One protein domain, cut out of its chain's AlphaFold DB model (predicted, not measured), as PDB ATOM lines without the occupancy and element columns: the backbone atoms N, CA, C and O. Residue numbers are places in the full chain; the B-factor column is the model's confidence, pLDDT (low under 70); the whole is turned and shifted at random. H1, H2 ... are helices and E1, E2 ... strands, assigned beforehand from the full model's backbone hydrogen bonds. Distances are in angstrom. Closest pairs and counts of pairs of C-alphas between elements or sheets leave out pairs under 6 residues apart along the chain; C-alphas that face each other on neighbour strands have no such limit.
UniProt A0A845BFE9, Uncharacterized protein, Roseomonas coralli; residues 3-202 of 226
ATOM      1  N   PRO A   3     -33.841  23.283  58.616       63.62
ATOM      2  CA  PRO A   3     -33.621  24.637  58.082       63.62
ATOM      3  C   PRO A   3     -32.986  25.608  59.089       63.62
ATOM      4  O   PRO A   3     -32.244  26.499  58.689       63.62
ATOM      5  N   LEU A   4     -33.233  25.434  60.394       72.38
ATOM      6  CA  LEU A   4     -32.735  26.363  61.414       72.38
ATOM      7  C   LEU A   4     -31.206  26.302  61.551       72.38
ATOM      8  O   LEU A   4     -30.554  27.341  61.574       72.38
ATOM      9  N   GLY A   5     -30.630  25.094  61.580       85.94
ATOM     10  CA  GLY A   5     -29.179  24.911  61.684       85.94
ATOM     11  C   GLY A   5     -28.433  25.482  60.478       85.94
ATOM     12  O   GLY A   5     -27.449  26.194  60.644       85.94
ATOM     13  N   LEU A   6     -28.947  25.251  59.265       88.25
ATOM     14  CA  LEU A   6     -28.345  25.784  58.043       88.25
ATOM     15  C   LEU A   6     -28.413  27.316  57.984       88.25
ATOM     16  O   LEU A   6     -27.421  27.950  57.640       88.25
ATOM     17  N   ASN A   7     -29.537  27.921  58.371       89.50
ATOM     18  CA  ASN A   7     -29.660  29.381  58.399       89.50
ATOM     19  C   ASN A   7     -28.664  30.029  59.371       89.50
ATOM     20  O   ASN A   7     -28.065  31.050  59.042       89.50
ATOM     21  N   LEU A   8     -28.446  29.425  60.545       92.12
ATOM     22  CA  LEU A   8     -27.441  29.908  61.494       92.12
ATOM     23  C   LEU A   8     -26.023  29.809  60.917       92.12
ATOM     24  O   LEU A   8     -25.258  30.762  61.042       92.12
ATOM     25  N   LEU A   9     -25.696  28.707  60.233       93.75
ATOM     26  CA  LEU A   9     -24.406  28.549  59.552       93.75
ATOM     27  C   LEU A   9     -24.205  29.600  58.456       93.75
ATOM     28  O   LEU A   9     -23.138  30.199  58.380       93.75
ATOM     29  N   LEU A  10     -25.226  29.861  57.635       93.44
ATOM     30  CA  LEU A  10     -25.149  30.866  56.573       93.44
ATOM     31  C   LEU A  10     -25.007  32.285  57.135       93.44
ATOM     32  O   LEU A  10     -24.256  33.087  56.586       93.44
ATOM     33  N   ASN A  11     -25.678  32.603  58.242       93.69
ATOM     34  CA  ASN A  11     -25.506  33.891  58.914       93.69
ATOM     35  C   ASN A  11     -24.096  34.038  59.497       93.69
ATOM     36  O   ASN A  11     -23.454  35.061  59.272       93.69
ATOM     37  N   ALA A  12     -23.585  33.003  60.169       95.12
ATOM     38  CA  ALA A  12     -22.219  32.996  60.686       95.12
ATOM     39  C   ALA A  12     -21.181  33.143  59.559       95.12
ATOM     40  O   ALA A  12     -20.253  33.941  59.677       95.12
ATOM     41  N   ALA A  13     -21.376  32.434  58.441       95.12
ATOM     42  CA  ALA A  13     -20.529  32.543  57.256       95.12
ATOM     43  C   ALA A  13     -20.527  33.965  56.688       95.12
ATOM     44  O   ALA A  13     -19.466  34.501  56.389       95.12
ATOM     45  N   ASN A  14     -21.704  34.583  56.567       93.81
ATOM     46  CA  ASN A  14     -21.827  35.959  56.098       93.81
ATOM     47  C   ASN A  14     -21.025  36.924  56.976       93.81
ATOM     48  O   ASN A  14     -20.180  37.649  56.460       93.81
ATOM     49  N   SER A  15     -21.237  36.887  58.292       94.31
ATOM     50  CA  SER A  15     -20.520  37.770  59.216       94.31
ATOM     51  C   SER A  15     -19.008  37.543  59.187       94.31
ATOM     52  O   SER A  15     -18.251  38.510  59.189       94.31
ATOM     53  N   ALA A  16     -18.556  36.288  59.112       95.12
ATOM     54  CA  ALA A  16     -17.133  35.967  59.041       95.12
ATOM     55  C   ALA A  16     -16.491  36.404  57.709       95.12
ATOM     56  O   ALA A  16     -15.361  36.890  57.710       95.12
ATOM     57  N   LEU A  17     -17.208  36.294  56.581       93.75
ATOM     58  CA  LEU A  17     -16.751  36.819  55.287       93.75
ATOM     59  C   LEU A  17     -16.609  38.345  55.321       93.75
ATOM     60  O   LEU A  17     -15.611  38.867  54.827       93.75
ATOM     61  N   ASP A  18     -17.568  39.050  55.926       92.50
ATOM     62  CA  ASP A  18     -17.514  40.511  56.069       92.50
ATOM     63  C   ASP A  18     -16.342  40.948  56.954       92.50
ATOM     64  O   ASP A  18     -15.602  41.861  56.595       92.50
ATOM     65  N   GLN A  19     -16.121  40.265  58.081       93.00
ATOM     66  CA  GLN A  19     -14.983  40.535  58.965       93.00
ATOM     67  C   GLN A  19     -13.645  40.297  58.258       93.00
ATOM     68  O   GLN A  19     -12.757  41.147  58.323       93.00
ATOM     69  N   LEU A  20     -13.514  39.186  57.526       90.75
ATOM     70  CA  LEU A  20     -12.310  38.895  56.751       90.75
ATOM     71  C   LEU A  20     -12.063  39.965  55.677       90.75
ATOM     72  O   LEU A  20     -10.934  40.425  55.512       90.75
ATOM     73  N   TRP A  21     -13.106  40.396  54.964       88.56
ATOM     74  CA  TRP A  21     -12.995  41.467  53.973       88.56
ATOM     75  C   TRP A  21     -12.572  42.801  54.605       88.56
ATOM     76  O   TRP A  21     -11.658  43.450  54.096       88.56
ATOM     77  N   MET A  22     -13.146  43.173  55.753       88.88
ATOM     78  CA  MET A  22     -12.777  44.392  56.483       88.88
ATOM     79  C   MET A  22     -11.317  44.387  56.953       88.88
ATOM     80  O   MET A  22     -10.620  45.390  56.788       88.88
ATOM     81  N   LEU A  23     -10.819  43.261  57.479       87.94
ATOM     82  CA  LEU A  23      -9.408  43.122  57.862       87.94
ATOM     83  C   LEU A  23      -8.468  43.287  56.658       87.94
ATOM     84  O   LEU A  23      -7.415  43.915  56.769       87.94
ATOM     85  N   ARG A  24      -8.862  42.765  55.491       85.06
ATOM     86  CA  ARG A  24      -8.091  42.883  54.243       85.06
ATOM     87  C   ARG A  24      -8.095  44.306  53.684       85.06
ATOM     88  O   ARG A  24      -7.067  44.767  53.183       85.06
ATOM     89  N   LEU A  25      -9.220  45.018  53.786       82.06
ATOM     90  CA  LEU A  25      -9.315  46.434  53.415       82.06
ATOM     91  C   LEU A  25      -8.383  47.305  54.263       82.06
ATOM     92  O   LEU A  25      -7.710  48.170  53.715       82.06
ATOM     93  N   GLY A  26      -8.274  47.030  55.567       79.12
ATOM     94  CA  GLY A  26      -7.388  47.765  56.478       79.12
ATOM     95  C   GLY A  26      -5.887  47.656  56.172       79.12
ATOM     96  O   GLY A  26      -5.094  48.356  56.795       79.12
ATOM     97  N   ARG A  27      -5.482  46.792  55.229       73.50
ATOM     98  CA  ARG A  27      -4.083  46.573  54.816       73.50
ATOM     99  C   ARG A  27      -3.733  47.212  53.463       73.50
ATOM    100  O   ARG A  27      -2.688  46.879  52.915       73.50
ATOM    101  N   ASP A  28      -4.607  48.044  52.885       62.97
ATOM    102  CA  ASP A  28      -4.484  48.634  51.531       62.97
ATOM    103  C   ASP A  28      -4.348  47.613  50.378       62.97
ATOM    104  O   ASP A  28      -4.076  47.960  49.229       62.97
ATOM    105  N   ILE A  29      -4.582  46.329  50.660       61.72
ATOM    106  CA  ILE A  29      -4.524  45.230  49.686       61.72
ATOM    107  C   ILE A  29      -5.924  44.917  49.131       61.72
ATOM    108  O   ILE A  29      -6.059  44.412  48.014       61.72
ATOM    109  N   GLY A  30      -6.984  45.271  49.866       56.00
ATOM    110  CA  GLY A  30      -8.372  45.009  49.476       56.00
ATOM    111  C   GLY A  30      -8.840  45.724  48.198       56.00
ATOM    112  O   GLY A  30      -9.850  45.326  47.637       56.00
ATOM    113  N   VAL A  31      -8.099  46.723  47.698       60.03
ATOM    114  CA  VAL A  31      -8.391  47.389  46.410       60.03
ATOM    115  C   VAL A  31      -7.912  46.560  45.208       60.03
ATOM    116  O   VAL A  31      -8.453  46.680  44.112       60.03
ATOM    117  N   LEU A  32      -6.900  45.709  45.399       64.81
ATOM    118  CA  LEU A  32      -6.279  44.917  44.330       64.81
ATOM    119  C   LEU A  32      -6.878  43.513  44.205       64.81
ATOM    120  O   LEU A  32      -6.648  42.828  43.208       64.81
ATOM    121  N   LEU A  33      -7.610  43.072  45.225       73.62
ATOM    122  CA  LEU A  33      -8.132  41.721  45.334       73.62
ATOM    123  C   LEU A  33      -9.658  41.703  45.221       73.62
ATOM    124  O   LEU A  33     -10.312  42.673  45.594       73.62
ATOM    125  N   PRO A  34     -10.249  40.580  44.779       76.31
ATOM    126  CA  PRO A  34     -11.683  40.386  44.877       76.31
ATOM    127  C   PRO A  34     -12.191  40.546  46.317       76.31
ATOM    128  O   PRO A  34     -11.500  40.197  47.288       76.31
ATOM    129  N   ASP A  35     -13.441  41.004  46.423       78.62
ATOM    130  CA  ASP A  35     -14.166  41.172  47.689       78.62
ATOM    131  C   ASP A  35     -14.119  39.880  48.525       78.62
ATOM    132  O   ASP A  35     -13.860  39.910  49.727       78.62
ATOM    133  N   TYR A  36     -14.256  38.728  47.860       81.44
ATOM    134  CA  TYR A  36     -14.235  37.404  48.477       81.44
ATOM    135  C   TYR A  36     -13.154  36.522  47.855       81.44
ATOM    136  O   TYR A  36     -13.073  36.411  46.633       81.44
ATOM    137  N   LEU A  37     -12.364  35.879  48.714       81.62
ATOM    138  CA  LEU A  37     -11.333  34.905  48.352       81.62
ATOM    139  C   LEU A  37     -11.655  33.534  48.941       81.62
ATOM    140  O   LEU A  37     -12.466  33.431  49.864       81.62
ATOM    141  N   ASP A  38     -10.992  32.492  48.439       89.31
ATOM    142  CA  ASP A  38     -11.052  31.173  49.068       89.31
ATOM    143  C   ASP A  38     -10.381  31.251  50.457       89.31
ATOM    144  O   ASP A  38      -9.175  31.501  50.544       89.31
ATOM    145  N   PRO A  39     -11.110  31.026  51.567       89.06
ATOM    146  CA  PRO A  39     -10.526  31.111  52.906       89.06
ATOM    147  C   PRO A  39      -9.447  30.052  53.138       89.06
ATOM    148  O   PRO A  39      -8.573  30.252  53.977       89.06
ATOM    149  N   GLY A  40      -9.464  28.956  52.372       88.56
ATOM    150  CA  GLY A  40      -8.446  27.916  52.409       88.56
ATOM    151  C   GLY A  40      -7.065  28.385  51.980       88.56
ATOM    152  O   GLY A  40      -6.099  27.643  52.166       88.56
ATOM    153  N   ARG A  41      -6.963  29.585  51.402       86.56
ATOM    154  CA  ARG A  41      -5.740  30.092  50.814       86.56
ATOM    155  C   ARG A  41      -5.472  31.548  51.159       86.56
ATOM    156  O   ARG A  41      -6.281  32.427  50.893       86.56
ATOM    157  N   VAL A  42      -4.269  31.818  51.653       83.31
ATOM    158  CA  VAL A  42      -3.742  33.185  51.740       83.31
ATOM    159  C   VAL A  42      -3.153  33.561  50.384       83.31
ATOM    160  O   VAL A  42      -2.279  32.856  49.867       83.31
ATOM    161  N   CYS A  43      -3.640  34.646  49.784       78.50
ATOM    162  CA  CYS A  43      -3.115  35.117  48.512       78.50
ATOM    163  C   CYS A  43      -1.704  35.693  48.741       78.50
ATOM    164  O   CYS A  43      -1.527  36.509  49.644       78.50
ATOM    165  N   PRO A  44      -0.681  35.336  47.937       76.25
ATOM    166  CA  PRO A  44       0.696  35.800  48.135       76.25
ATOM    167  C   PRO A  44       0.861  37.321  48.240       76.25
ATOM    168  O   PRO A  44       1.796  37.791  48.882       76.25
ATOM    169  N   VAL A  45      -0.036  38.097  47.625       75.56
ATOM    170  CA  VAL A  45       0.016  39.569  47.670       75.56
ATOM    171  C   VAL A  45      -0.515  40.150  48.983       75.56
ATOM    172  O   VAL A  45      -0.263  41.316  49.265       75.56
ATOM    173  N   GLU A  46      -1.228  39.355  49.790       76.81
ATOM    174  CA  GLU A  46      -1.692  39.749  51.125       76.81
ATOM    175  C   GLU A  46      -0.535  39.793  52.127       76.81
ATOM    176  O   GLU A  46      -0.614  40.497  53.132       76.81
ATOM    177  N   GLY A  47       0.572  39.098  51.843       76.06
ATOM    178  CA  GLY A  47       1.628  38.855  52.818       76.06
ATOM    179  C   GLY A  47       1.158  37.901  53.928       76.06
ATOM    180  O   GLY A  47       0.142  37.222  53.775       76.06
ATOM    181  N   PRO A  48       1.883  37.811  55.055       78.75
ATOM    182  CA  PRO A  48       1.490  36.931  56.151       78.75
ATOM    183  C   PRO A  48       0.150  37.373  56.756       78.75
ATOM    184  O   PRO A  48      -0.092  38.569  56.955       78.75
ATOM    185  N   ALA A  49      -0.727  36.410  57.041       81.94
ATOM    186  CA  ALA A  49      -1.988  36.646  57.737       81.94
ATOM    187  C   ALA A  49      -1.730  36.997  59.213       81.94
ATOM    188  O   ALA A  49      -0.813  36.453  59.835       81.94
ATOM    189  N   SER A  50      -2.542  37.891  59.784       88.44
ATOM    190  CA  SER A  50      -2.558  38.080  61.239       88.44
ATOM    191  C   SER A  50      -3.162  36.848  61.929       88.44
ATOM    192  O   SER A  50      -3.840  36.039  61.294       88.44
ATOM    193  N   ALA A  51      -2.953  36.703  63.242       91.25
ATOM    194  CA  ALA A  51      -3.556  35.604  64.004       91.25
ATOM    195  C   ALA A  51      -5.097  35.625  63.938       91.25
ATOM    196  O   ALA A  51      -5.729  34.577  63.837       91.25
ATOM    197  N   GLU A  52      -5.691  36.820  63.947       92.31
ATOM    198  CA  GLU A  52      -7.137  37.013  63.802       92.31
ATOM    199  C   GLU A  52      -7.627  36.605  62.406       92.31
ATOM    200  O   GLU A  52      -8.614  35.883  62.275       92.31
ATOM    201  N   GLU A  53      -6.902  37.000  61.357       90.75
ATOM    202  CA  GLU A  53      -7.231  36.639  59.979       90.75
ATOM    203  C   GLU A  53      -7.140  35.120  59.759       90.75
ATOM    204  O   GLU A  53      -8.028  34.522  59.148       90.75
ATOM    205  N   ALA A  54      -6.097  34.482  60.299       91.69
ATOM    206  CA  ALA A  54      -5.939  33.032  60.262       91.69
ATOM    207  C   ALA A  54      -7.106  32.320  60.972       91.69
ATOM    208  O   ALA A  54      -7.709  31.413  60.400       91.69
ATOM    209  N   ALA A  55      -7.498  32.787  62.163       94.56
ATOM    210  CA  ALA A  55      -8.625  32.224  62.907       94.56
ATOM    211  C   ALA A  55      -9.969  32.381  62.169       94.56
ATOM    212  O   ALA A  55     -10.808  31.474  62.194       94.56
ATOM    213  N   LEU A  56     -10.184  33.506  61.481       94.75
ATOM    214  CA  LEU A  56     -11.377  33.722  60.656       94.75
ATOM    215  C   LEU A  56     -11.416  32.791  59.445       94.75
ATOM    216  O   LEU A  56     -12.461  32.206  59.153       94.75
ATOM    217  N   ARG A  57     -10.282  32.604  58.767       94.81
ATOM    218  CA  ARG A  57     -10.152  31.646  57.661       94.81
ATOM    219  C   ARG A  57     -10.439  30.218  58.129       94.81
ATOM    220  O   ARG A  57     -11.241  29.527  57.500       94.81
ATOM    221  N   ASP A  58      -9.893  29.810  59.275       95.44
ATOM    222  CA  ASP A  58     -10.182  28.506  59.887       95.44
ATOM    223  C   ASP A  58     -11.664  28.349  60.253       95.44
ATOM    224  O   ASP A  58     -12.269  27.302  60.001       95.44
ATOM    225  N   THR A  59     -12.283  29.407  60.780       96.62
ATOM    226  CA  THR A  59     -13.719  29.437  61.089       96.62
ATOM    227  C   THR A  59     -14.557  29.244  59.827       96.62
ATOM    228  O   THR A  59     -15.459  28.405  59.805       96.62
ATOM    229  N   LEU A  60     -14.242  29.960  58.746       96.69
ATOM    230  CA  LEU A  60     -14.924  29.829  57.455       96.69
ATOM    231  C   LEU A  60     -14.780  28.415  56.872       96.69
ATOM    232  O   LEU A  60     -15.765  27.839  56.406       96.69
ATOM    233  N   LEU A  61     -13.587  27.819  56.956       95.38
ATOM    234  CA  LEU A  61     -13.358  26.428  56.552       95.38
ATOM    235  C   LEU A  61     -14.180  25.443  57.393       95.38
ATOM    236  O   LEU A  61     -14.738  24.480  56.856       95.38
ATOM    237  N   GLN A  62     -14.284  25.678  58.701       96.06
ATOM    238  CA  GLN A  62     -15.079  24.846  59.597       96.06
ATOM    239  C   GLN A  62     -16.579  24.954  59.294       96.06
ATOM    240  O   GLN A  62     -17.258  23.925  59.234       96.06
ATOM    241  N   ILE A  63     -17.086  26.158  59.020       95.81
ATOM    242  CA  ILE A  63     -18.472  26.361  58.579       95.81
ATOM    243  C   ILE A  63     -18.719  25.621  57.259       95.81
ATOM    244  O   ILE A  63     -19.705  24.897  57.140       95.81
ATOM    245  N   GLY A  64     -17.792  25.698  56.301       95.06
ATOM    246  CA  GLY A  64     -17.865  24.945  55.046       95.06
ATOM    247  C   GLY A  64     -17.967  23.426  55.241       95.06
ATOM    248  O   GLY A  64     -18.759  22.748  54.577       95.06
ATOM    249  N   ARG A  65     -17.221  22.860  56.201       93.94
ATOM    250  CA  ARG A  65     -17.352  21.441  56.595       93.94
ATOM    251  C   ARG A  65     -18.725  21.137  57.193       93.94
ATOM    252  O   ARG A  65     -19.319  20.119  56.847       93.94
ATOM    253  N   GLN A  66     -19.249  22.014  58.047       94.69
ATOM    254  CA  GLN A  66     -20.581  21.851  58.636       94.69
ATOM    255  C   GLN A  66     -21.689  21.947  57.576       94.69
ATOM    256  O   GLN A  66     -22.609  21.133  57.589       94.69
ATOM    257  N   MET A  67     -21.572  22.859  56.607       93.56
ATOM    258  CA  MET A  67     -22.485  22.952  55.462       93.56
ATOM    259  C   MET A  67     -22.506  21.649  54.652       93.56
ATOM    260  O   MET A  67     -23.582  21.151  54.318       93.56
ATOM    261  N   ARG A  68     -21.334  21.049  54.390       91.31
ATOM    262  CA  ARG A  68     -21.245  19.726  53.748       91.31
ATOM    263  C   ARG A  68     -21.917  18.629  54.569       91.31
ATOM    264  O   ARG A  68     -22.641  17.825  53.993       91.31
ATOM    265  N   ALA A  69     -21.704  18.611  55.885       91.69
ATOM    266  CA  ALA A  69     -22.286  17.611  56.782       91.69
ATOM    267  C   ALA A  69     -23.823  17.697  56.860       91.69
ATOM    268  O   ALA A  69     -24.484  16.672  56.989       91.69
ATOM    269  N   VAL A  70     -24.394  18.902  56.745       90.25
ATOM    270  CA  VAL A  70     -25.850  19.101  56.618       90.25
ATOM    271  C   VAL A  70     -26.368  18.602  55.263       90.25
ATOM    272  O   VAL A  70     -27.484  18.089  55.175       90.25
ATOM    273  N   GLY A  71     -25.559  18.740  54.214       91.94
ATOM    274  CA  GLY A  71     -25.823  18.233  52.872       91.94
ATOM    275  C   GLY A  71     -25.629  19.309  51.810       91.94
ATOM    276  O   GLY A  71     -26.281  20.355  51.834       91.94
ATOM    277  N   VAL A  72     -24.770  19.022  50.826       92.44
ATOM    278  CA  VAL A  72     -24.389  19.972  49.765       92.44
ATOM    279  C   VAL A  72     -25.601  20.459  48.965       92.44
ATOM    280  O   VAL A  72     -25.710  21.651  48.699       92.44
ATOM    281  N   ALA A  73     -26.565  19.584  48.659       95.19
ATOM    282  CA  ALA A  73     -27.794  19.962  47.955       95.19
ATOM    283  C   ALA A  73     -28.672  20.934  48.761       95.19
ATOM    284  O   ALA A  73     -29.216  21.892  48.211       95.19
ATOM    285  N   ALA A  74     -28.800  20.714  50.073       93.75
ATOM    286  CA  ALA A  74     -29.572  21.592  50.947       93.75
ATOM    287  C   ALA A  74     -28.906  22.969  51.074       93.75
ATOM    288  O   ALA A  74     -29.573  23.991  50.917       93.75
ATOM    289  N   ALA A  75     -27.584  22.988  51.278       93.88
ATOM    290  CA  ALA A  75     -26.790  24.210  51.299       93.88
ATOM    291  C   ALA A  75     -26.890  24.974  49.969       93.88
ATOM    292  O   ALA A  75     -27.147  26.177  49.972       93.88
ATOM    293  N   ALA A  76     -26.769  24.270  48.838       95.69
ATOM    294  CA  ALA A  76     -26.843  24.873  47.516       95.69
ATOM    295  C   ALA A  76     -28.193  25.546  47.261       95.69
ATOM    296  O   ALA A  76     -28.233  26.716  46.887       95.69
ATOM    297  N   ARG A  77     -29.304  24.848  47.534       95.69
ATOM    298  CA  ARG A  77     -30.653  25.422  47.401       95.69
ATOM    299  C   ARG A  77     -30.829  26.662  48.269       95.69
ATOM    300  O   ARG A  77     -31.296  27.678  47.767       95.69
ATOM    301  N   ALA A  78     -30.430  26.590  49.540       94.12
ATOM    302  CA  ALA A  78     -30.583  27.703  50.471       94.12
ATOM    303  C   ALA A  78     -29.822  28.953  50.003       94.12
ATOM    304  O   ALA A  78     -30.379  30.047  50.023       94.12
ATOM    305  N   VAL A  79     -28.582  28.799  49.528       94.94
ATOM    306  CA  VAL A  79     -27.786  29.935  49.039       94.94
ATOM    307  C   VAL A  79     -28.305  30.463  47.701       94.94
ATOM    308  O   VAL A  79     -28.388  31.676  47.520       94.94
ATOM    309  N   LEU A  80     -28.677  29.584  46.764       94.19
ATOM    310  CA  LEU A  80     -29.171  29.985  45.442       94.19
ATOM    311  C   LEU A  80     -30.529  30.703  45.508       94.19
ATOM    312  O   LEU A  80     -30.776  31.594  44.701       94.19
ATOM    313  N   GLN A  81     -31.385  30.339  46.466       93.44
ATOM    314  CA  GLN A  81     -32.694  30.967  46.683       93.44
ATOM    315  C   GLN A  81     -32.626  32.239  47.540       93.44
ATOM    316  O   GLN A  81     -33.599  32.992  47.592       93.44
ATOM    317  N   ALA A  82     -31.507  32.494  48.222       91.00
ATOM    318  CA  ALA A  82     -31.349  33.686  49.041       91.00
ATOM    319  C   ALA A  82     -31.230  34.955  48.166       91.00
ATOM    320  O   ALA A  82     -30.581  34.919  47.114       91.00
ATOM    321  N   PRO A  83     -31.793  36.102  48.597       91.50
ATOM    322  CA  PRO A  83     -31.742  37.368  47.862       91.50
ATOM    323  C   PRO A  83     -30.363  38.039  47.998       91.50
ATOM    324  O   PRO A  83     -30.218  39.122  48.558       91.50
ATOM    325  N   LEU A  84     -29.326  37.361  47.512       90.31
ATOM    326  CA  LEU A  84     -27.929  37.768  47.610       90.31
ATOM    327  C   LEU A  84     -27.383  38.165  46.237       90.31
ATOM    328  O   LEU A  84     -27.788  37.618  45.205       90.31
ATOM    329  N   ALA A  85     -26.407  39.073  46.222       90.38
ATOM    330  CA  ALA A  85     -25.630  39.361  45.021       90.38
ATOM    331  C   ALA A  85     -24.881  38.103  44.543       90.38
ATOM    332  O   ALA A  85     -24.474  37.266  45.348       90.38
ATOM    333  N   GLU A  86     -24.668  37.983  43.234       89.38
ATOM    334  CA  GLU A  86     -24.085  36.788  42.608       89.38
ATOM    335  C   GLU A  86     -22.715  36.415  43.194       89.38
ATOM    336  O   GLU A  86     -22.515  35.286  43.635       89.38
ATOM    337  N   ARG A  87     -21.817  37.398  43.339       88.38
ATOM    338  CA  ARG A  87     -20.496  37.209  43.967       88.38
ATOM    339  C   ARG A  87     -20.583  36.677  45.398       88.38
ATOM    340  O   ARG A  87     -19.765  35.859  45.805       88.38
ATOM    341  N   ARG A  88     -21.580  37.128  46.164       91.81
ATOM    342  CA  ARG A  88     -21.798  36.675  47.543       91.81
ATOM    343  C   ARG A  88     -22.325  35.243  47.574       91.81
ATOM    344  O   ARG A  88     -21.889  34.464  48.417       91.81
ATOM    345  N   ARG A  89     -23.214  34.874  46.641       93.81
ATOM    346  CA  ARG A  89     -23.657  33.479  46.472       93.81
ATOM    347  C   ARG A  89     -22.481  32.572  46.133       93.81
ATOM    348  O   ARG A  89     -22.333  31.537  46.774       93.81
ATOM    349  N   ALA A  90     -21.636  32.988  45.190       91.88
ATOM    350  CA  ALA A  90     -20.423  32.268  44.819       91.88
ATOM    351  C   ALA A  90     -19.512  32.043  46.038       91.88
ATOM    352  O   ALA A  90     -19.173  30.906  46.345       91.88
ATOM    353  N   ALA A  91     -19.208  33.096  46.803       92.62
ATOM    354  CA  ALA A  91     -18.377  32.991  48.003       92.62
ATOM    355  C   ALA A  91     -18.949  32.020  49.051       92.62
ATOM    356  O   ALA A  91     -18.234  31.151  49.544       92.62
ATOM    357  N   LEU A  92     -20.244  32.127  49.365       94.94
ATOM    358  CA  LEU A  92     -20.897  31.256  50.348       94.94
ATOM    359  C   LEU A  92     -20.949  29.794  49.895       94.94
ATOM    360  O   LEU A  92     -20.712  28.897  50.701       94.94
ATOM    361  N   LEU A  93     -21.247  29.539  48.618       95.00
ATOM    362  CA  LEU A  93     -21.232  28.184  48.064       95.00
ATOM    363  C   LEU A  93     -19.822  27.603  48.080       95.00
ATOM    364  O   LEU A  93     -19.642  26.461  48.499       95.00
ATOM    365  N   ALA A  94     -18.825  28.398  47.692       93.88
ATOM    366  CA  ALA A  94     -17.434  27.978  47.663       93.88
ATOM    367  C   ALA A  94     -16.941  27.499  49.034       93.88
ATOM    368  O   ALA A  94     -16.122  26.586  49.072       93.88
ATOM    369  N   LEU A  95     -17.467  28.006  50.159       95.06
ATOM    370  CA  LEU A  95     -17.112  27.500  51.495       95.06
ATOM    371  C   LEU A  95     -17.304  25.983  51.612       95.06
ATOM    372  O   LEU A  95     -16.451  25.293  52.169       95.06
ATOM    373  N   ALA A  96     -18.381  25.441  51.038       93.75
ATOM    374  CA  ALA A  96     -18.647  24.006  51.065       93.75
ATOM    375  C   ALA A  96     -17.629  23.194  50.241       93.75
ATOM    376  O   ALA A  96     -17.384  22.034  50.558       93.75
ATOM    377  N   GLY A  97     -17.003  23.785  49.221       91.38
ATOM    378  CA  GLY A  97     -15.937  23.153  48.432       91.38
ATOM    379  C   GLY A  97     -14.521  23.533  48.862       91.38
ATOM    380  O   GLY A  97     -13.549  22.953  48.383       91.38
ATOM    381  N   SER A  98     -14.385  24.495  49.773       92.50
ATOM    382  CA  SER A  98     -13.091  24.999  50.219       92.50
ATOM    383  C   SER A  98     -12.401  23.993  51.144       92.50
ATOM    384  O   SER A  98     -13.021  23.230  51.901       92.50
ATOM    385  N   ALA A  99     -11.075  23.999  51.083       91.50
ATOM    386  CA  ALA A  99     -10.208  23.253  51.981       91.50
ATOM    387  C   ALA A  99      -8.864  23.974  52.097       91.50
ATOM    388  O   ALA A  99      -8.476  24.711  51.186       91.50
ATOM    389  N   ALA A 100      -8.168  23.737  53.209       91.56
ATOM    390  CA  ALA A 100      -6.871  24.338  53.474       91.56
ATOM    391  C   ALA A 100      -5.847  23.932  52.407       91.56
ATOM    392  O   ALA A 100      -5.709  22.750  52.075       91.56
ATOM    393  N   TRP A 101      -5.125  24.925  51.905       91.50
ATOM    394  CA  TRP A 101      -3.946  24.736  51.078       91.50
ATOM    395  C   TRP A 101      -2.708  24.636  51.964       91.50
ATOM    396  O   TRP A 101      -2.562  25.371  52.938       91.50
ATOM    397  N   GLN A 102      -1.810  23.726  51.614       90.56
ATOM    398  CA  GLN A 102      -0.551  23.502  52.311       90.56
ATOM    399  C   GLN A 102       0.601  23.781  51.361       90.56
ATOM    400  O   GLN A 102       0.519  23.453  50.179       90.56
ATOM    401  N   GLU A 103       1.669  24.388  51.855       87.69
ATOM    402  CA  GLU A 103       2.874  24.564  51.050       87.69
ATOM    403  C   GLU A 103       3.506  23.202  50.745       87.69
ATOM    404  O   GLU A 103       3.493  22.289  51.574       87.69
ATOM    405  N   VAL A 104       4.007  23.036  49.523       86.19
ATOM    406  CA  VAL A 104       4.710  21.814  49.138       86.19
ATOM    407  C   VAL A 104       6.133  21.886  49.683       86.19
ATOM    408  O   VAL A 104       6.862  22.842  49.415       86.19
ATOM    409  N   GLU A 105       6.539  20.864  50.436       82.62
ATOM    410  CA  GLU A 105       7.870  20.801  51.040       82.62
ATOM    411  C   GLU A 105       8.973  20.988  49.985       82.62
ATOM    412  O   GLU A 105       8.953  20.381  48.909       82.62
ATOM    413  N   GLY A 106       9.919  21.883  50.279       81.06
ATOM    414  CA  GLY A 106      11.028  22.214  49.384       81.06
ATOM    415  C   GLY A 106      10.657  23.054  48.155       81.06
ATOM    416  O   GLY A 106      11.533  23.307  47.329       81.06
ATOM    417  N   GLN A 107       9.405  23.511  48.014       82.31
ATOM    418  CA  GLN A 107       8.947  24.292  46.857       82.31
ATOM    419  C   GLN A 107       8.185  25.563  47.260       82.31
ATOM    420  O   GLN A 107       6.950  25.592  47.221       82.31
ATOM    421  N   PRO A 108       8.915  26.646  47.584       79.75
ATOM    422  CA  PRO A 108       8.308  27.912  47.966       79.75
ATOM    423  C   PRO A 108       7.330  28.445  46.916       79.75
ATOM    424  O   PRO A 108       7.651  28.519  45.726       79.75
ATOM    425  N   GLY A 109       6.137  28.843  47.356       79.62
ATOM    426  CA  GLY A 109       5.101  29.413  46.483       79.62
ATOM    427  C   GLY A 109       4.303  28.398  45.652       79.62
ATOM    428  O   GLY A 109       3.396  28.802  44.915       79.62
ATOM    429  N   LEU A 110       4.587  27.097  45.789       86.00
ATOM    430  CA  LEU A 110       3.712  26.028  45.315       86.00
ATOM    431  C   LEU A 110       2.881  25.500  46.483       86.00
ATOM    432  O   LEU A 110       3.407  25.103  47.520       86.00
ATOM    433  N   GLN A 111       1.567  25.468  46.299       89.50
ATOM    434  CA  GLN A 111       0.630  24.978  47.298       89.50
ATOM    435  C   GLN A 111      -0.121  23.759  46.778       89.50
ATOM    436  O   GLN A 111      -0.382  23.631  45.581       89.50
ATOM    437  N   GLN A 112      -0.500  22.876  47.692       90.56
ATOM    438  CA  GLN A 112      -1.288  21.687  47.423       90.56
ATOM    439  C   GLN A 112      -2.541  21.629  48.289       90.56
ATOM    440  O   GLN A 112      -2.552  22.073  49.435       90.56
ATOM    441  N   ARG A 113      -3.594  21.034  47.735       90.31
ATOM    442  CA  ARG A 113      -4.847  20.754  48.434       90.31
ATOM    443  C   ARG A 113      -5.366  19.380  48.041       90.31
ATOM    444  O   ARG A 113      -5.395  19.037  46.860       90.31
ATOM    445  N   HIS A 114      -5.816  18.618  49.031       86.19
ATOM    446  CA  HIS A 114      -6.538  17.366  48.811       86.19
ATOM    447  C   HIS A 114      -8.028  17.629  48.591       86.19
ATOM    448  O   HIS A 114      -8.600  18.545  49.185       86.19
ATOM    449  N   ALA A 115      -8.643  16.808  47.749       82.50
ATOM    450  CA  ALA A 115     -10.046  16.907  47.383       82.50
ATOM    451  C   ALA A 115     -10.742  15.542  47.424       82.50
ATOM    452  O   ALA A 115     -10.124  14.518  47.733       82.50
ATOM    453  N   ALA A 116     -12.047  15.536  47.146       72.25
ATOM    454  CA  ALA A 116     -12.816  14.300  47.085       72.25
ATOM    455  C   ALA A 116     -12.315  13.387  45.946       72.25
ATOM    456  O   ALA A 116     -11.679  13.831  44.986       72.25
ATOM    457  N   GLY A 117     -12.575  12.082  46.068       71.88
ATOM    458  CA  GLY A 117     -12.235  11.110  45.024       71.88
ATOM    459  C   GLY A 117     -10.732  10.907  44.795       71.88
ATOM    460  O   GLY A 117     -10.329  10.578  43.684       71.88
ATOM    461  N   GLY A 118      -9.892  11.146  45.811       73.56
ATOM    462  CA  GLY A 118      -8.440  10.922  45.739       73.56
ATOM    463  C   GLY A 118      -7.667  11.973  44.938       73.56
ATOM    464  O   GLY A 118      -6.451  11.862  44.790       73.56
ATOM    465  N   ARG A 119      -8.341  13.017  44.441       82.50
ATOM    466  CA  ARG A 119      -7.690  14.087  43.686       82.50
ATOM    467  C   ARG A 119      -6.814  14.939  44.590       82.50
ATOM    468  O   ARG A 119      -7.160  15.266  45.728       82.50
ATOM    469  N   ARG A 120      -5.695  15.375  44.025       86.75
ATOM    470  CA  ARG A 120      -4.856  16.422  44.595       86.75
ATOM    471  C   ARG A 120      -4.717  17.552  43.595       86.75
ATOM    472  O   ARG A 120      -4.396  17.321  42.433       86.75
ATOM    473  N   TYR A 121      -4.899  18.770  44.069       88.62
ATOM    474  CA  TYR A 121      -4.674  19.973  43.291       88.62
ATOM    475  C   TYR A 121      -3.351  20.603  43.689       88.62
ATOM    476  O   TYR A 121      -3.034  20.681  44.875       88.62
ATOM    477  N   LEU A 122      -2.591  21.044  42.693       90.00
ATOM    478  CA  LEU A 122      -1.426  21.896  42.887       90.00
ATOM    479  C   LEU A 122      -1.747  23.263  42.319       90.00
ATOM    480  O   LEU A 122      -2.317  23.360  41.236       90.00
ATOM    481  N   MET A 123      -1.349  24.310  43.019       88.88
ATOM    482  CA  MET A 123      -1.506  25.667  42.542       88.88
ATOM    483  C   MET A 123      -0.248  26.463  42.816       88.88
ATOM    484  O   MET A 123       0.285  26.464  43.924       88.88
ATOM    485  N   SER A 124       0.196  27.182  41.795       87.62
ATOM    486  CA  SER A 124       1.202  28.220  41.947       87.62
ATOM    487  C   SER A 124       0.535  29.572  41.778       87.62
ATOM    488  O   SER A 124      -0.426  29.736  41.013       87.62
ATOM    489  N   SER A 125       1.017  30.572  42.502       82.56
ATOM    490  CA  SER A 125       0.705  31.945  42.142       82.56
ATOM    491  C   SER A 125       1.893  32.847  42.344       82.56
ATOM    492  O   SER A 125       2.623  32.734  43.323       82.56
ATOM    493  N   ARG A 126       2.076  33.744  41.384       76.62
ATOM    494  CA  ARG A 126       3.188  34.679  41.362       76.62
ATOM    495  C   ARG A 126       2.682  36.055  40.978       76.62
ATOM    496  O   ARG A 126       2.025  36.219  39.950       76.62
ATOM    497  N   ALA A 127       3.042  37.052  41.774       70.06
ATOM    498  CA  ALA A 127       3.048  38.420  41.291       70.06
ATOM    499  C   ALA A 127       4.117  38.538  40.188       70.06
ATOM    500  O   ALA A 127       5.227  38.016  40.316       70.06
ATOM    501  N   GLY A 128       3.782  39.170  39.072       58.53
ATOM    502  CA  GLY A 128       4.721  39.481  38.004       58.53
ATOM    503  C   GLY A 128       5.765  40.490  38.486       58.53
ATOM    504  O   GLY A 128       5.407  41.496  39.084       58.53
ATOM    505  N   GLY A 129       7.044  40.202  38.219       46.44
ATOM    506  CA  GLY A 129       8.196  41.113  38.315       46.44
ATOM    507  C   GLY A 129       8.384  41.911  39.617       46.44
ATOM    508  O   GLY A 129       7.838  42.995  39.763       46.44
ATOM    509  N   GLY A 130       9.277  41.451  40.504       50.59
ATOM    510  CA  GLY A 130      10.067  42.308  41.416       50.59
ATOM    511  C   GLY A 130       9.359  43.023  42.578       50.59
ATOM    512  O   GLY A 130      10.033  43.638  43.400       50.59
ATOM    513  N   ALA A 131       8.038  42.925  42.709       50.72
ATOM    514  CA  ALA A 131       7.255  43.700  43.673       50.72
ATOM    515  C   ALA A 131       7.221  43.121  45.108       50.72
ATOM    516  O   ALA A 131       6.207  43.227  45.791       50.72
ATOM    517  N   ALA A 132       8.318  42.531  45.601       50.31
ATOM    518  CA  ALA A 132       8.375  41.971  46.962       50.31
ATOM    519  C   ALA A 132       8.133  43.024  48.067       50.31
ATOM    520  O   ALA A 132       7.723  42.685  49.171       50.31
ATOM    521  N   HIS A 133       8.381  44.299  47.762       52.47
ATOM    522  CA  HIS A 133       8.311  45.432  48.689       52.47
ATOM    523  C   HIS A 133       7.249  46.476  48.297       52.47
ATOM    524  O   HIS A 133       7.098  47.477  48.992       52.47
ATOM    525  N   ALA A 134       6.505  46.263  47.203       58.78
ATOM    526  CA  ALA A 134       5.507  47.215  46.710       58.78
ATOM    527  C   ALA A 134       4.288  46.491  46.104       58.78
ATOM    528  O   ALA A 134       4.179  46.393  44.882       58.78
ATOM    529  N   PRO A 135       3.340  46.001  46.928       57.66
ATOM    530  CA  PRO A 135       2.140  45.304  46.446       57.66
ATOM    531  C   PRO A 135       1.303  46.130  45.453       57.66
ATOM    532  O   PRO A 135       0.753  45.595  44.496       57.66
ATOM    533  N   HIS A 136       1.287  47.456  45.613       57.00
ATOM    534  CA  HIS A 136       0.641  48.406  44.698       57.00
ATOM    535  C   HIS A 136       1.332  48.530  43.326       57.00
ATOM    536  O   HIS A 136       0.758  49.088  42.394       57.00
ATOM    537  N   ALA A 137       2.559  48.021  43.180       58.00
ATOM    538  CA  ALA A 137       3.307  48.002  41.923       58.00
ATOM    539  C   ALA A 137       3.123  46.691  41.136       58.00
ATOM    540  O   ALA A 137       3.727  46.527  40.072       58.00
ATOM    541  N   ILE A 138       2.300  45.757  41.630       64.88
ATOM    542  CA  ILE A 138       1.998  44.494  40.949       64.88
ATOM    543  C   ILE A 138       1.198  44.800  39.676       64.88
ATOM    544  O   ILE A 138       0.005  45.083  39.716       64.88
ATOM    545  N   ARG A 139       1.875  44.744  38.522       61.50
ATOM    546  CA  ARG A 139       1.269  44.997  37.199       61.50
ATOM    547  C   ARG A 139       0.641  43.762  36.561       61.50
ATOM    548  O   ARG A 139      -0.126  43.888  35.615       61.50
ATOM    549  N   ALA A 140       1.006  42.581  37.044       65.31
ATOM    550  CA  ALA A 140       0.490  41.308  36.573       65.31
ATOM    551  C   ALA A 140       0.489  40.324  37.740       65.31
ATOM    552  O   ALA A 140       1.387  40.365  38.577       65.31
ATOM    553  N   TYR A 141      -0.480  39.423  37.793       74.88
ATOM    554  CA  TYR A 141      -0.510  38.346  38.771       74.88
ATOM    555  C   TYR A 141      -0.952  37.088  38.058       74.88
ATOM    556  O   TYR A 141      -2.033  37.088  37.496       74.88
ATOM    557  N   ARG A 142      -0.128  36.041  38.079       81.38
ATOM    558  CA  ARG A 142      -0.395  34.803  37.351       81.38
ATOM    559  C   ARG A 142      -0.655  33.658  38.308       81.38
ATOM    560  O   ARG A 142       0.142  33.416  39.218       81.38
ATOM    561  N   GLN A 143      -1.722  32.923  38.042       84.75
ATOM    562  CA  GLN A 143      -2.084  31.685  38.711       84.75
ATOM    563  C   GLN A 143      -2.021  30.533  37.734       84.75
ATOM    564  O   GLN A 143      -2.404  30.673  36.575       84.75
ATOM    565  N   GLU A 144      -1.568  29.387  38.215       87.06
ATOM    566  CA  GLU A 144      -1.619  28.146  37.457       87.06
ATOM    567  C   GLU A 144      -2.131  27.050  38.378       87.06
ATOM    568  O   GLU A 144      -1.640  26.908  39.500       87.06
ATOM    569  N   LEU A 145      -3.122  26.302  37.898       87.50
ATOM    570  CA  LEU A 145      -3.749  25.202  38.618       87.50
ATOM    571  C   LEU A 145      -3.513  23.894  37.861       87.50
ATOM    572  O   LEU A 145      -3.689  23.828  36.643       87.50
ATOM    573  N   TRP A 146      -3.161  22.840  38.588       86.56
ATOM    574  CA  TRP A 146      -2.998  21.483  38.076       86.56
ATOM    575  C   TRP A 146      -3.785  20.497  38.928       86.56
ATOM    576  O   TRP A 146      -4.019  20.725  40.116       86.56
ATOM    577  N   VAL A 147      -4.131  19.361  38.328       84.88
ATOM    578  CA  VAL A 147      -4.725  18.217  39.021       84.88
ATOM    579  C   VAL A 147      -3.836  16.990  38.876       84.88
ATOM    580  O   VAL A 147      -3.305  16.705  37.805       84.88
ATOM    581  N   LEU A 148      -3.692  16.258  39.973       78.56
ATOM    582  CA  LEU A 148      -2.993  14.986  40.070       78.56
ATOM    583  C   LEU A 148      -3.989  13.922  40.545       78.56
ATOM    584  O   LEU A 148      -4.803  14.187  41.432       78.56
ATOM    585  N   HIS A 149      -3.958  12.741  39.925       67.00
ATOM    586  CA  HIS A 149      -4.834  11.607  40.267       67.00
ATOM    587  C   HIS A 149      -4.136  10.547  41.130       67.00
ATOM    588  O   HIS A 149      -4.824   9.746  41.746       67.00
ATOM    589  N   ASP A 150      -2.802  10.596  41.238       63.97
ATOM    590  CA  ASP A 150      -2.012   9.699  42.084       63.97
ATOM    591  C   ASP A 150      -1.300  10.429  43.235       63.97
ATOM    592  O   ASP A 150      -0.793  11.555  43.099       63.97
ATOM    593  N   ALA A 151      -1.247   9.747  44.385       50.72
ATOM    594  CA  ALA A 151      -0.634  10.215  45.630       50.72
ATOM    595  C   ALA A 151       0.898  10.343  45.540       50.72
ATOM    596  O   ALA A 151       1.486  11.160  46.254       50.72
ATOM    597  N   ALA A 152       1.543   9.609  44.625       52.62
ATOM    598  CA  ALA A 152       2.975   9.715  44.355       52.62
ATOM    599  C   ALA A 152       3.278  11.067  43.685       52.62
ATOM    600  O   ALA A 152       3.175  11.238  42.472       52.62
ATOM    601  N   ALA A 153       3.566  12.078  44.503       51.28
ATOM    602  CA  ALA A 153       3.863  13.424  44.030       51.28
ATOM    603  C   ALA A 153       5.224  13.467  43.338       51.28
ATOM    604  O   ALA A 153       6.210  13.042  43.939       51.28
ATOM    605  N   PRO A 154       5.339  14.076  42.150       52.03
ATOM    606  CA  PRO A 154       6.610  14.658  41.765       52.03
ATOM    607  C   PRO A 154       6.947  15.812  42.727       52.03
ATOM    608  O   PRO A 154       6.079  16.606  43.088       52.03
ATOM    609  N   ALA A 155       8.220  15.934  43.108       53.88
ATOM    610  CA  ALA A 155       8.762  17.062  43.873       53.88
ATOM    611  C   ALA A 155       8.892  18.331  42.999       53.88
ATOM    612  O   ALA A 155       9.957  18.938  42.906       53.88
ATOM    613  N   GLY A 156       7.822  18.703  42.288       57.38
ATOM    614  CA  GLY A 156       7.839  19.792  41.314       57.38
ATOM    615  C   GLY A 156       6.449  20.158  40.788       57.38
ATOM    616  O   GLY A 156       5.555  19.306  40.825       57.38
ATOM    617  N   PRO A 157       6.267  21.351  40.179       58.12
ATOM    618  CA  PRO A 157       5.192  21.544  39.218       58.12
ATOM    619  C   PRO A 157       5.311  20.444  38.149       58.12
ATOM    620  O   PRO A 157       6.370  20.289  37.526       58.12
ATOM    621  N   PRO A 158       4.271  19.624  37.961       59.97
ATOM    622  CA  PRO A 158       4.358  18.449  37.114       59.97
ATOM    623  C   PRO A 158       4.485  18.884  35.652       59.97
ATOM    624  O   PRO A 158       3.527  19.361  35.052       59.97
ATOM    625  N   ARG A 159       5.665  18.684  35.048       57.12
ATOM    626  CA  ARG A 159       5.882  18.951  33.609       57.12
ATOM    627  C   ARG A 159       4.942  18.135  32.710       57.12
ATOM    628  O   ARG A 159       4.749  18.503  31.557       57.12
ATOM    629  N   SER A 160       4.382  17.044  33.234       54.91
ATOM    630  CA  SER A 160       3.521  16.090  32.532       54.91
ATOM    631  C   SER A 160       2.057  16.074  32.987       54.91
ATOM    632  O   SER A 160       1.268  15.374  32.359       54.91
ATOM    633  N   ALA A 161       1.658  16.801  34.043       61.59
ATOM    634  CA  ALA A 161       0.248  16.804  34.449       61.59
ATOM    635  C   ALA A 161      -0.539  17.884  33.696       61.59
ATOM    636  O   ALA A 161       0.001  18.963  33.420       61.59
ATOM    637  N   PRO A 162      -1.822  17.631  33.390       64.06
ATOM    638  CA  PRO A 162      -2.656  18.606  32.708       64.06
ATOM    639  C   PRO A 162      -2.813  19.861  33.576       64.06
ATOM    640  O   PRO A 162      -3.321  19.817  34.698       64.06
ATOM    641  N   CYS A 163      -2.351  20.994  33.045       74.00
ATOM    642  CA  CYS A 163      -2.666  22.307  33.596       74.00
ATOM    643  C   CYS A 163      -4.151  22.565  33.341       74.00
ATOM    644  O   CYS A 163      -4.578  22.584  32.189       74.00
ATOM    645  N   LEU A 164      -4.924  22.712  34.416       73.31
ATOM    646  CA  LEU A 164      -6.366  22.921  34.345       73.31
ATOM    647  C   LEU A 164      -6.710  24.333  33.891       73.31
ATOM    648  O   LEU A 164      -7.640  24.513  33.113       73.31
ATOM    649  N   SER A 165      -5.983  25.330  34.394       78.25
ATOM    650  CA  SER A 165      -6.188  26.721  34.005       78.25
ATOM    651  C   SER A 165      -4.971  27.588  34.319       78.25
ATOM    652  O   SER A 165      -4.138  27.251  35.173       78.25
ATOM    653  N   ARG A 166      -4.888  28.709  33.600       78.88
ATOM    654  CA  ARG A 166      -3.924  29.788  33.789       78.88
ATOM    655  C   ARG A 166      -4.672  31.106  33.750       78.88
ATOM    656  O   ARG A 166      -5.319  31.394  32.752       78.88
ATOM    657  N   GLU A 167      -4.533  31.899  34.799       76.62
ATOM    658  CA  GLU A 167      -5.251  33.165  34.928       76.62
ATOM    659  C   GLU A 167      -4.309  34.286  35.323       76.62
ATOM    660  O   GLU A 167      -3.446  34.102  36.185       76.62
ATOM    661  N   ASP A 168      -4.522  35.454  34.722       72.19
ATOM    662  CA  ASP A 168      -3.800  36.680  35.050       72.19
ATOM    663  C   ASP A 168      -4.626  37.568  36.009       72.19
ATOM    664  O   ASP A 168      -4.835  38.759  35.774       72.19
ATOM    665  N   ALA A 169      -5.155  36.966  37.082       71.94
ATOM    666  CA  ALA A 169      -5.974  37.637  38.091       71.94
ATOM    667  C   ALA A 169      -5.765  37.042  39.496       71.94
ATOM    668  O   ALA A 169      -5.504  35.843  39.631       71.94
ATOM    669  N   PRO A 170      -5.872  37.849  40.566       68.88
ATOM    670  CA  PRO A 170      -5.652  37.361  41.915       68.88
ATOM    671  C   PRO A 170      -6.771  36.466  42.451       68.88
ATOM    672  O   PRO A 170      -7.932  36.855  42.501       68.88
ATOM    673  N   ASP A 171      -6.356  35.270  42.878       67.31
ATOM    674  CA  ASP A 171      -7.100  34.245  43.626       67.31
ATOM    675  C   ASP A 171      -8.489  33.849  43.091       67.31
ATOM    676  O   ASP A 171      -9.351  33.366  43.821       67.31
ATOM    677  N   CYS A 172      -8.663  33.952  41.774       74.56
ATOM    678  CA  CYS A 172      -9.843  33.459  41.068       74.56
ATOM    679  C   CYS A 172      -9.873  31.922  40.982       74.56
ATOM    680  O   CYS A 172     -10.903  31.306  41.248       74.56
ATOM    681  N   LEU A 173      -8.725  31.280  40.725       86.00
ATOM    682  CA  LEU A 173      -8.681  29.833  40.475       86.00
ATOM    683  C   LEU A 173      -8.991  28.974  41.705       86.00
ATOM    684  O   LEU A 173      -9.539  27.883  41.561       86.00
ATOM    685  N   SER A 174      -8.644  29.436  42.911       89.00
ATOM    686  CA  SER A 174      -8.911  28.676  44.140       89.00
ATOM    687  C   SER A 174     -10.406  28.611  44.446       89.00
ATOM    688  O   SER A 174     -10.932  27.541  44.772       89.00
ATOM    689  N   LEU A 175     -11.079  29.755  44.289       88.69
ATOM    690  CA  LEU A 175     -12.513  29.907  44.498       88.69
ATOM    691  C   LEU A 175     -13.311  29.151  43.429       88.69
ATOM    692  O   LEU A 175     -14.214  28.389  43.772       88.69
ATOM    693  N   ASP A 176     -12.929  29.289  42.157       89.06
ATOM    694  CA  ASP A 176     -13.552  28.558  41.047       89.06
ATOM    695  C   ASP A 176     -13.402  27.042  41.223       89.06
ATOM    696  O   ASP A 176     -14.349  26.284  41.010       89.06
ATOM    697  N   LEU A 177     -12.243  26.580  41.703       90.19
ATOM    698  CA  LEU A 177     -12.044  25.173  42.035       90.19
ATOM    699  C   LEU A 177     -12.953  24.712  43.183       90.19
ATOM    700  O   LEU A 177     -13.495  23.610  43.125       90.19
ATOM    701  N   ALA A 178     -13.139  25.531  44.220       92.19
ATOM    702  CA  ALA A 178     -14.043  25.199  45.317       92.19
ATOM    703  C   ALA A 178     -15.506  25.100  44.836       92.19
ATOM    704  O   ALA A 178     -16.208  24.152  45.186       92.19
ATOM    705  N   LEU A 179     -15.960  26.013  43.973       92.31
ATOM    706  CA  LEU A 179     -17.282  25.926  43.338       92.31
ATOM    707  C   LEU A 179     -17.427  24.674  42.470       92.31
ATOM    708  O   LEU A 179     -18.466  24.014  42.502       92.31
ATOM    709  N   GLN A 180     -16.374  24.306  41.740       90.31
ATOM    710  CA  GLN A 180     -16.376  23.108  40.908       90.31
ATOM    711  C   GLN A 180     -16.485  21.820  41.740       90.31
ATOM    712  O   GLN A 180     -17.203  20.901  41.349       90.31
ATOM    713  N   GLU A 181     -15.837  21.752  42.907       91.25
ATOM    714  CA  GLU A 181     -15.984  20.629  43.847       91.25
ATOM    715  C   GLU A 181     -17.411  20.538  44.410       91.25
ATOM    716  O   GLU A 181     -17.951  19.441  44.558       91.25
ATOM    717  N   VAL A 182     -18.072  21.676  44.654       93.31
ATOM    718  CA  VAL A 182     -19.498  21.699  45.022       93.31
ATOM    719  C   VAL A 182     -20.362  21.179  43.876       93.31
ATOM    720  O   VAL A 182     -21.225  20.332  44.098       93.31
ATOM    721  N   ALA A 183     -20.130  21.649  42.648       92.88
ATOM    722  CA  ALA A 183     -20.868  21.195  41.473       92.88
ATOM    723  C   ALA A 183     -20.687  19.689  41.230       92.88
ATOM    724  O   ALA A 183     -21.656  19.002  40.919       92.88
ATOM    725  N   LEU A 184     -19.476  19.160  41.417       90.12
ATOM    726  CA  LEU A 184     -19.208  17.728  41.339       90.12
ATOM    727  C   LEU A 184     -19.997  16.947  42.395       90.12
ATOM    728  O   LEU A 184     -20.703  16.008  42.039       90.12
ATOM    729  N   ALA A 185     -19.925  17.357  43.664       91.75
ATOM    730  CA  ALA A 185     -20.646  16.692  44.748       91.75
ATOM    731  C   ALA A 185     -22.171  16.711  44.529       91.75
ATOM    732  O   ALA A 185     -22.867  15.765  44.890       91.75
ATOM    733  N   LEU A 186     -22.703  17.768  43.903       94.25
ATOM    734  CA  LEU A 186     -24.107  17.833  43.492       94.25
ATOM    735  C   LEU A 186     -24.433  16.815  42.392       94.25
ATOM    736  O   LEU A 186     -25.446  16.129  42.500       94.25
ATOM    737  N   ARG A 187     -23.583  16.668  41.367       92.81
ATOM    738  CA  ARG A 187     -23.770  15.650  40.313       92.81
ATOM    739  C   ARG A 187     -23.716  14.232  40.878       92.81
ATOM    740  O   ARG A 187     -24.563  13.413  40.549       92.81
ATOM    741  N   GLU A 188     -22.770  13.957  41.778       91.25
ATOM    742  CA  GLU A 188     -22.666  12.664  42.473       91.25
ATOM    743  C   GLU A 188     -23.912  12.356  43.321       91.25
ATOM    744  O   GLU A 188     -24.295  11.197  43.460       91.25
ATOM    745  N   ALA A 189     -24.587  13.389  43.833       91.88
ATOM    746  CA  ALA A 189     -25.862  13.275  44.539       91.88
ATOM    747  C   ALA A 189     -27.099  13.221  43.614       91.88
ATOM    748  O   ALA A 189     -28.221  13.165  44.117       91.88
ATOM    749  N   GLY A 190     -26.926  13.248  42.286       94.56
ATOM    750  CA  GLY A 190     -28.021  13.246  41.304       94.56
ATOM    751  C   GLY A 190     -28.715  14.601  41.113       94.56
ATOM    752  O   GLY A 190     -29.830  14.663  40.602       94.56
ATOM    753  N   GLU A 191     -28.082  15.699  41.525       95.62
ATOM    754  CA  GLU A 191     -28.639  17.058  41.519       95.62
ATOM    755  C   GLU A 191     -28.077  17.903  40.357       95.62
ATOM    756  O   GLU A 191     -27.596  19.026  40.550       95.62
ATOM    757  N   ASP A 192     -28.136  17.383  39.128       93.69
ATOM    758  CA  ASP A 192     -27.529  18.010  37.940       93.69
ATOM    759  C   ASP A 192     -28.012  19.449  37.695       93.69
ATOM    760  O   ASP A 192     -27.228  20.336  37.346       93.69
ATOM    761  N   GLY A 193     -29.299  19.715  37.940       94.75
ATOM    762  CA  GLY A 193     -29.880  21.051  37.792       94.75
ATOM    763  C   GLY A 193     -29.313  22.080  38.777       94.75
ATOM    764  O   GLY A 193     -29.168  23.253  38.425       94.75
ATOM    765  N   LEU A 194     -28.959  21.664  39.999       95.44
ATOM    766  CA  LEU A 194     -28.261  22.530  40.956       95.44
ATOM    767  C   LEU A 194     -26.791  22.677  40.573       95.44
ATOM    768  O   LEU A 194     -26.258  23.783  40.628       95.44
ATOM    769  N   ALA A 195     -26.145  21.593  40.139       93.69
ATOM    770  CA  ALA A 195     -24.752  21.627  39.710       93.69
ATOM    771  C   ALA A 195     -24.525  22.615  38.556       93.69
ATOM    772  O   ALA A 195     -23.540  23.353  38.570       93.69
ATOM    773  N   LEU A 196     -25.442  22.674  37.582       91.88
ATOM    774  CA  LEU A 196     -25.399  23.646  36.483       91.88
ATOM    775  C   LEU A 196     -25.495  25.091  36.984       91.88
ATOM    776  O   LEU A 196     -24.716  25.936  36.552       91.88
ATOM    777  N   GLN A 197     -26.398  25.366  37.927       93.56
ATOM    778  CA  GLN A 197     -26.532  26.697  38.525       93.56
ATOM    779  C   GLN A 197     -25.280  27.107  39.305       93.56
ATOM    780  O   GLN A 197     -24.854  28.250  39.196       93.56
ATOM    781  N   VAL A 198     -24.663  26.185  40.050       92.81
ATOM    782  CA  VAL A 198     -23.389  26.451  40.740       92.81
ATOM    783  C   VAL A 198     -22.263  26.689  39.736       92.81
ATOM    784  O   VAL A 198     -21.490  27.623  39.905       92.81
ATOM    785  N   THR A 199     -22.199  25.900  38.659       89.81
ATOM    786  CA  THR A 199     -21.186  26.061  37.600       89.81
ATOM    787  C   THR A 199     -21.290  27.433  36.925       89.81
ATOM    788  O   THR A 199     -20.274  28.022  36.572       89.81
ATOM    789  N   ALA A 200     -22.507  27.968  36.780       88.56
ATOM    790  CA  ALA A 200     -22.743  29.295  36.212       88.56
ATOM    791  C   ALA A 200     -22.227  30.451  37.092       88.56
ATOM    792  O   ALA A 200     -22.110  31.564  36.597       88.56
ATOM    793  N   LEU A 201     -21.923  30.191  38.371       87.62
ATOM    794  CA  LEU A 201     -21.341  31.170  39.296       87.62
ATOM    795  C   LEU A 201     -19.808  31.180  39.280       87.62
ATOM    796  O   LEU A 201     -19.211  32.059  39.904       87.62
ATOM    797  N   CYS A 202     -19.166  30.208  38.622       79.75
ATOM    798  CA  CYS A 202     -17.721  30.244  38.407       79.75
ATOM    799  C   CYS A 202     -17.363  31.477  37.558       79.75
ATOM    800  O   CYS A 202     -18.114  31.866  36.662       79.75
TER     801      CYS A 202
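AT A GLANCE: This is residues 3 to 202 of the 226 residues of an uncharacterized protein of Roseomonas coralli (UniProt A0A845BFE9). Three helical hairpins are stacked into one body, with H3 and H4 between the hairpin H1 and H2 and the hairpin H5 and H6, and H4 packing crosswise on H2 and H5. Beside this body stands a twisted sheet of five antiparallel strands, which meets the helices through the first residues of H5, 172 to 177. The 200 printed residues hold six named helices and five named strands, H1 to H4, then E1 to E5, then H5 and H6; the sheet's order is E1 E2 E3 E4 E5 and the class is mixed. The whole is compact, with a radius of gyration of the C-alphas of 16.7 A and spans of 49 by 41 by 27 A.

HOW THE PARTS SIT: Start with H1, residues 3 to 25, and H2, residues 51 to 70, a helical hairpin at a shallow tilt of 25 degrees, closest at the C-alphas of Ala 13 and Leu 60, 6.2 A apart. H3, residues 72 to 81, and H4, residues 86 to 97, form the next hairpin, closest at C-alphas 79 and 89, 6.0 A. H4 is the hub; its residues 94 to 97 touch residues 60 to 68 of H2, closest at C-alphas 96 and 64, 4.2 A, and it only just touches H1, with 3 pairs of C-alphas within 8 A. Then E1, residues 102 to 104, E2, 107 to 114, E3, 120 to 127, E4, 141 to 148, and E5, 163 to 167, make a meander, each strand the antiparallel neighbour of the one before. Look for N 102 and O 112 at 2.8 A, N 111 and O 123 at 2.9 A, N 122 and O 146 at 3.0 A, and N 143 and O 167 at 2.8 A. E2 bends by 74 degrees at residue 110. H5, residues 172 to 188, only grazes the sheet and touches H4 at a steep tilt of 66 degrees, closest at C-alphas 178 and 97, 4.2 A. H6, residues 192 to 199, forms a hairpin with H5, closest at C-alphas 195 and 183, 4.3 A. H1 and H2 are apart from H5 and H6. Every O i to N i+4 pair is within hydrogen-bond range in H1, H2, H3 and H5; H4 has 6 of 8 and H6 3 of 4.

IN THESE COORDINATES: Find C-alpha 3 at (-33.621, 24.637, 58.082); from there H1 runs 33.0 A. H2 measures 28.7 A, H5 24.5 A, E3 23.6 A and E4 23.5 A. H6 ends at C-alpha 199, (-21.186, 26.061, 37.600).

THE WHOLE: The C-alphas of Pro 3 and Gly 130 are the two farthest apart, 50.0 A. The printed part has no cut. The long links are H1 to H2, E3 to E4 and E4 to E5. The pLDDT is under 70 at residue 3 and residues 28 to 32, 128 to 140, 149 to 162 and 170 to 171.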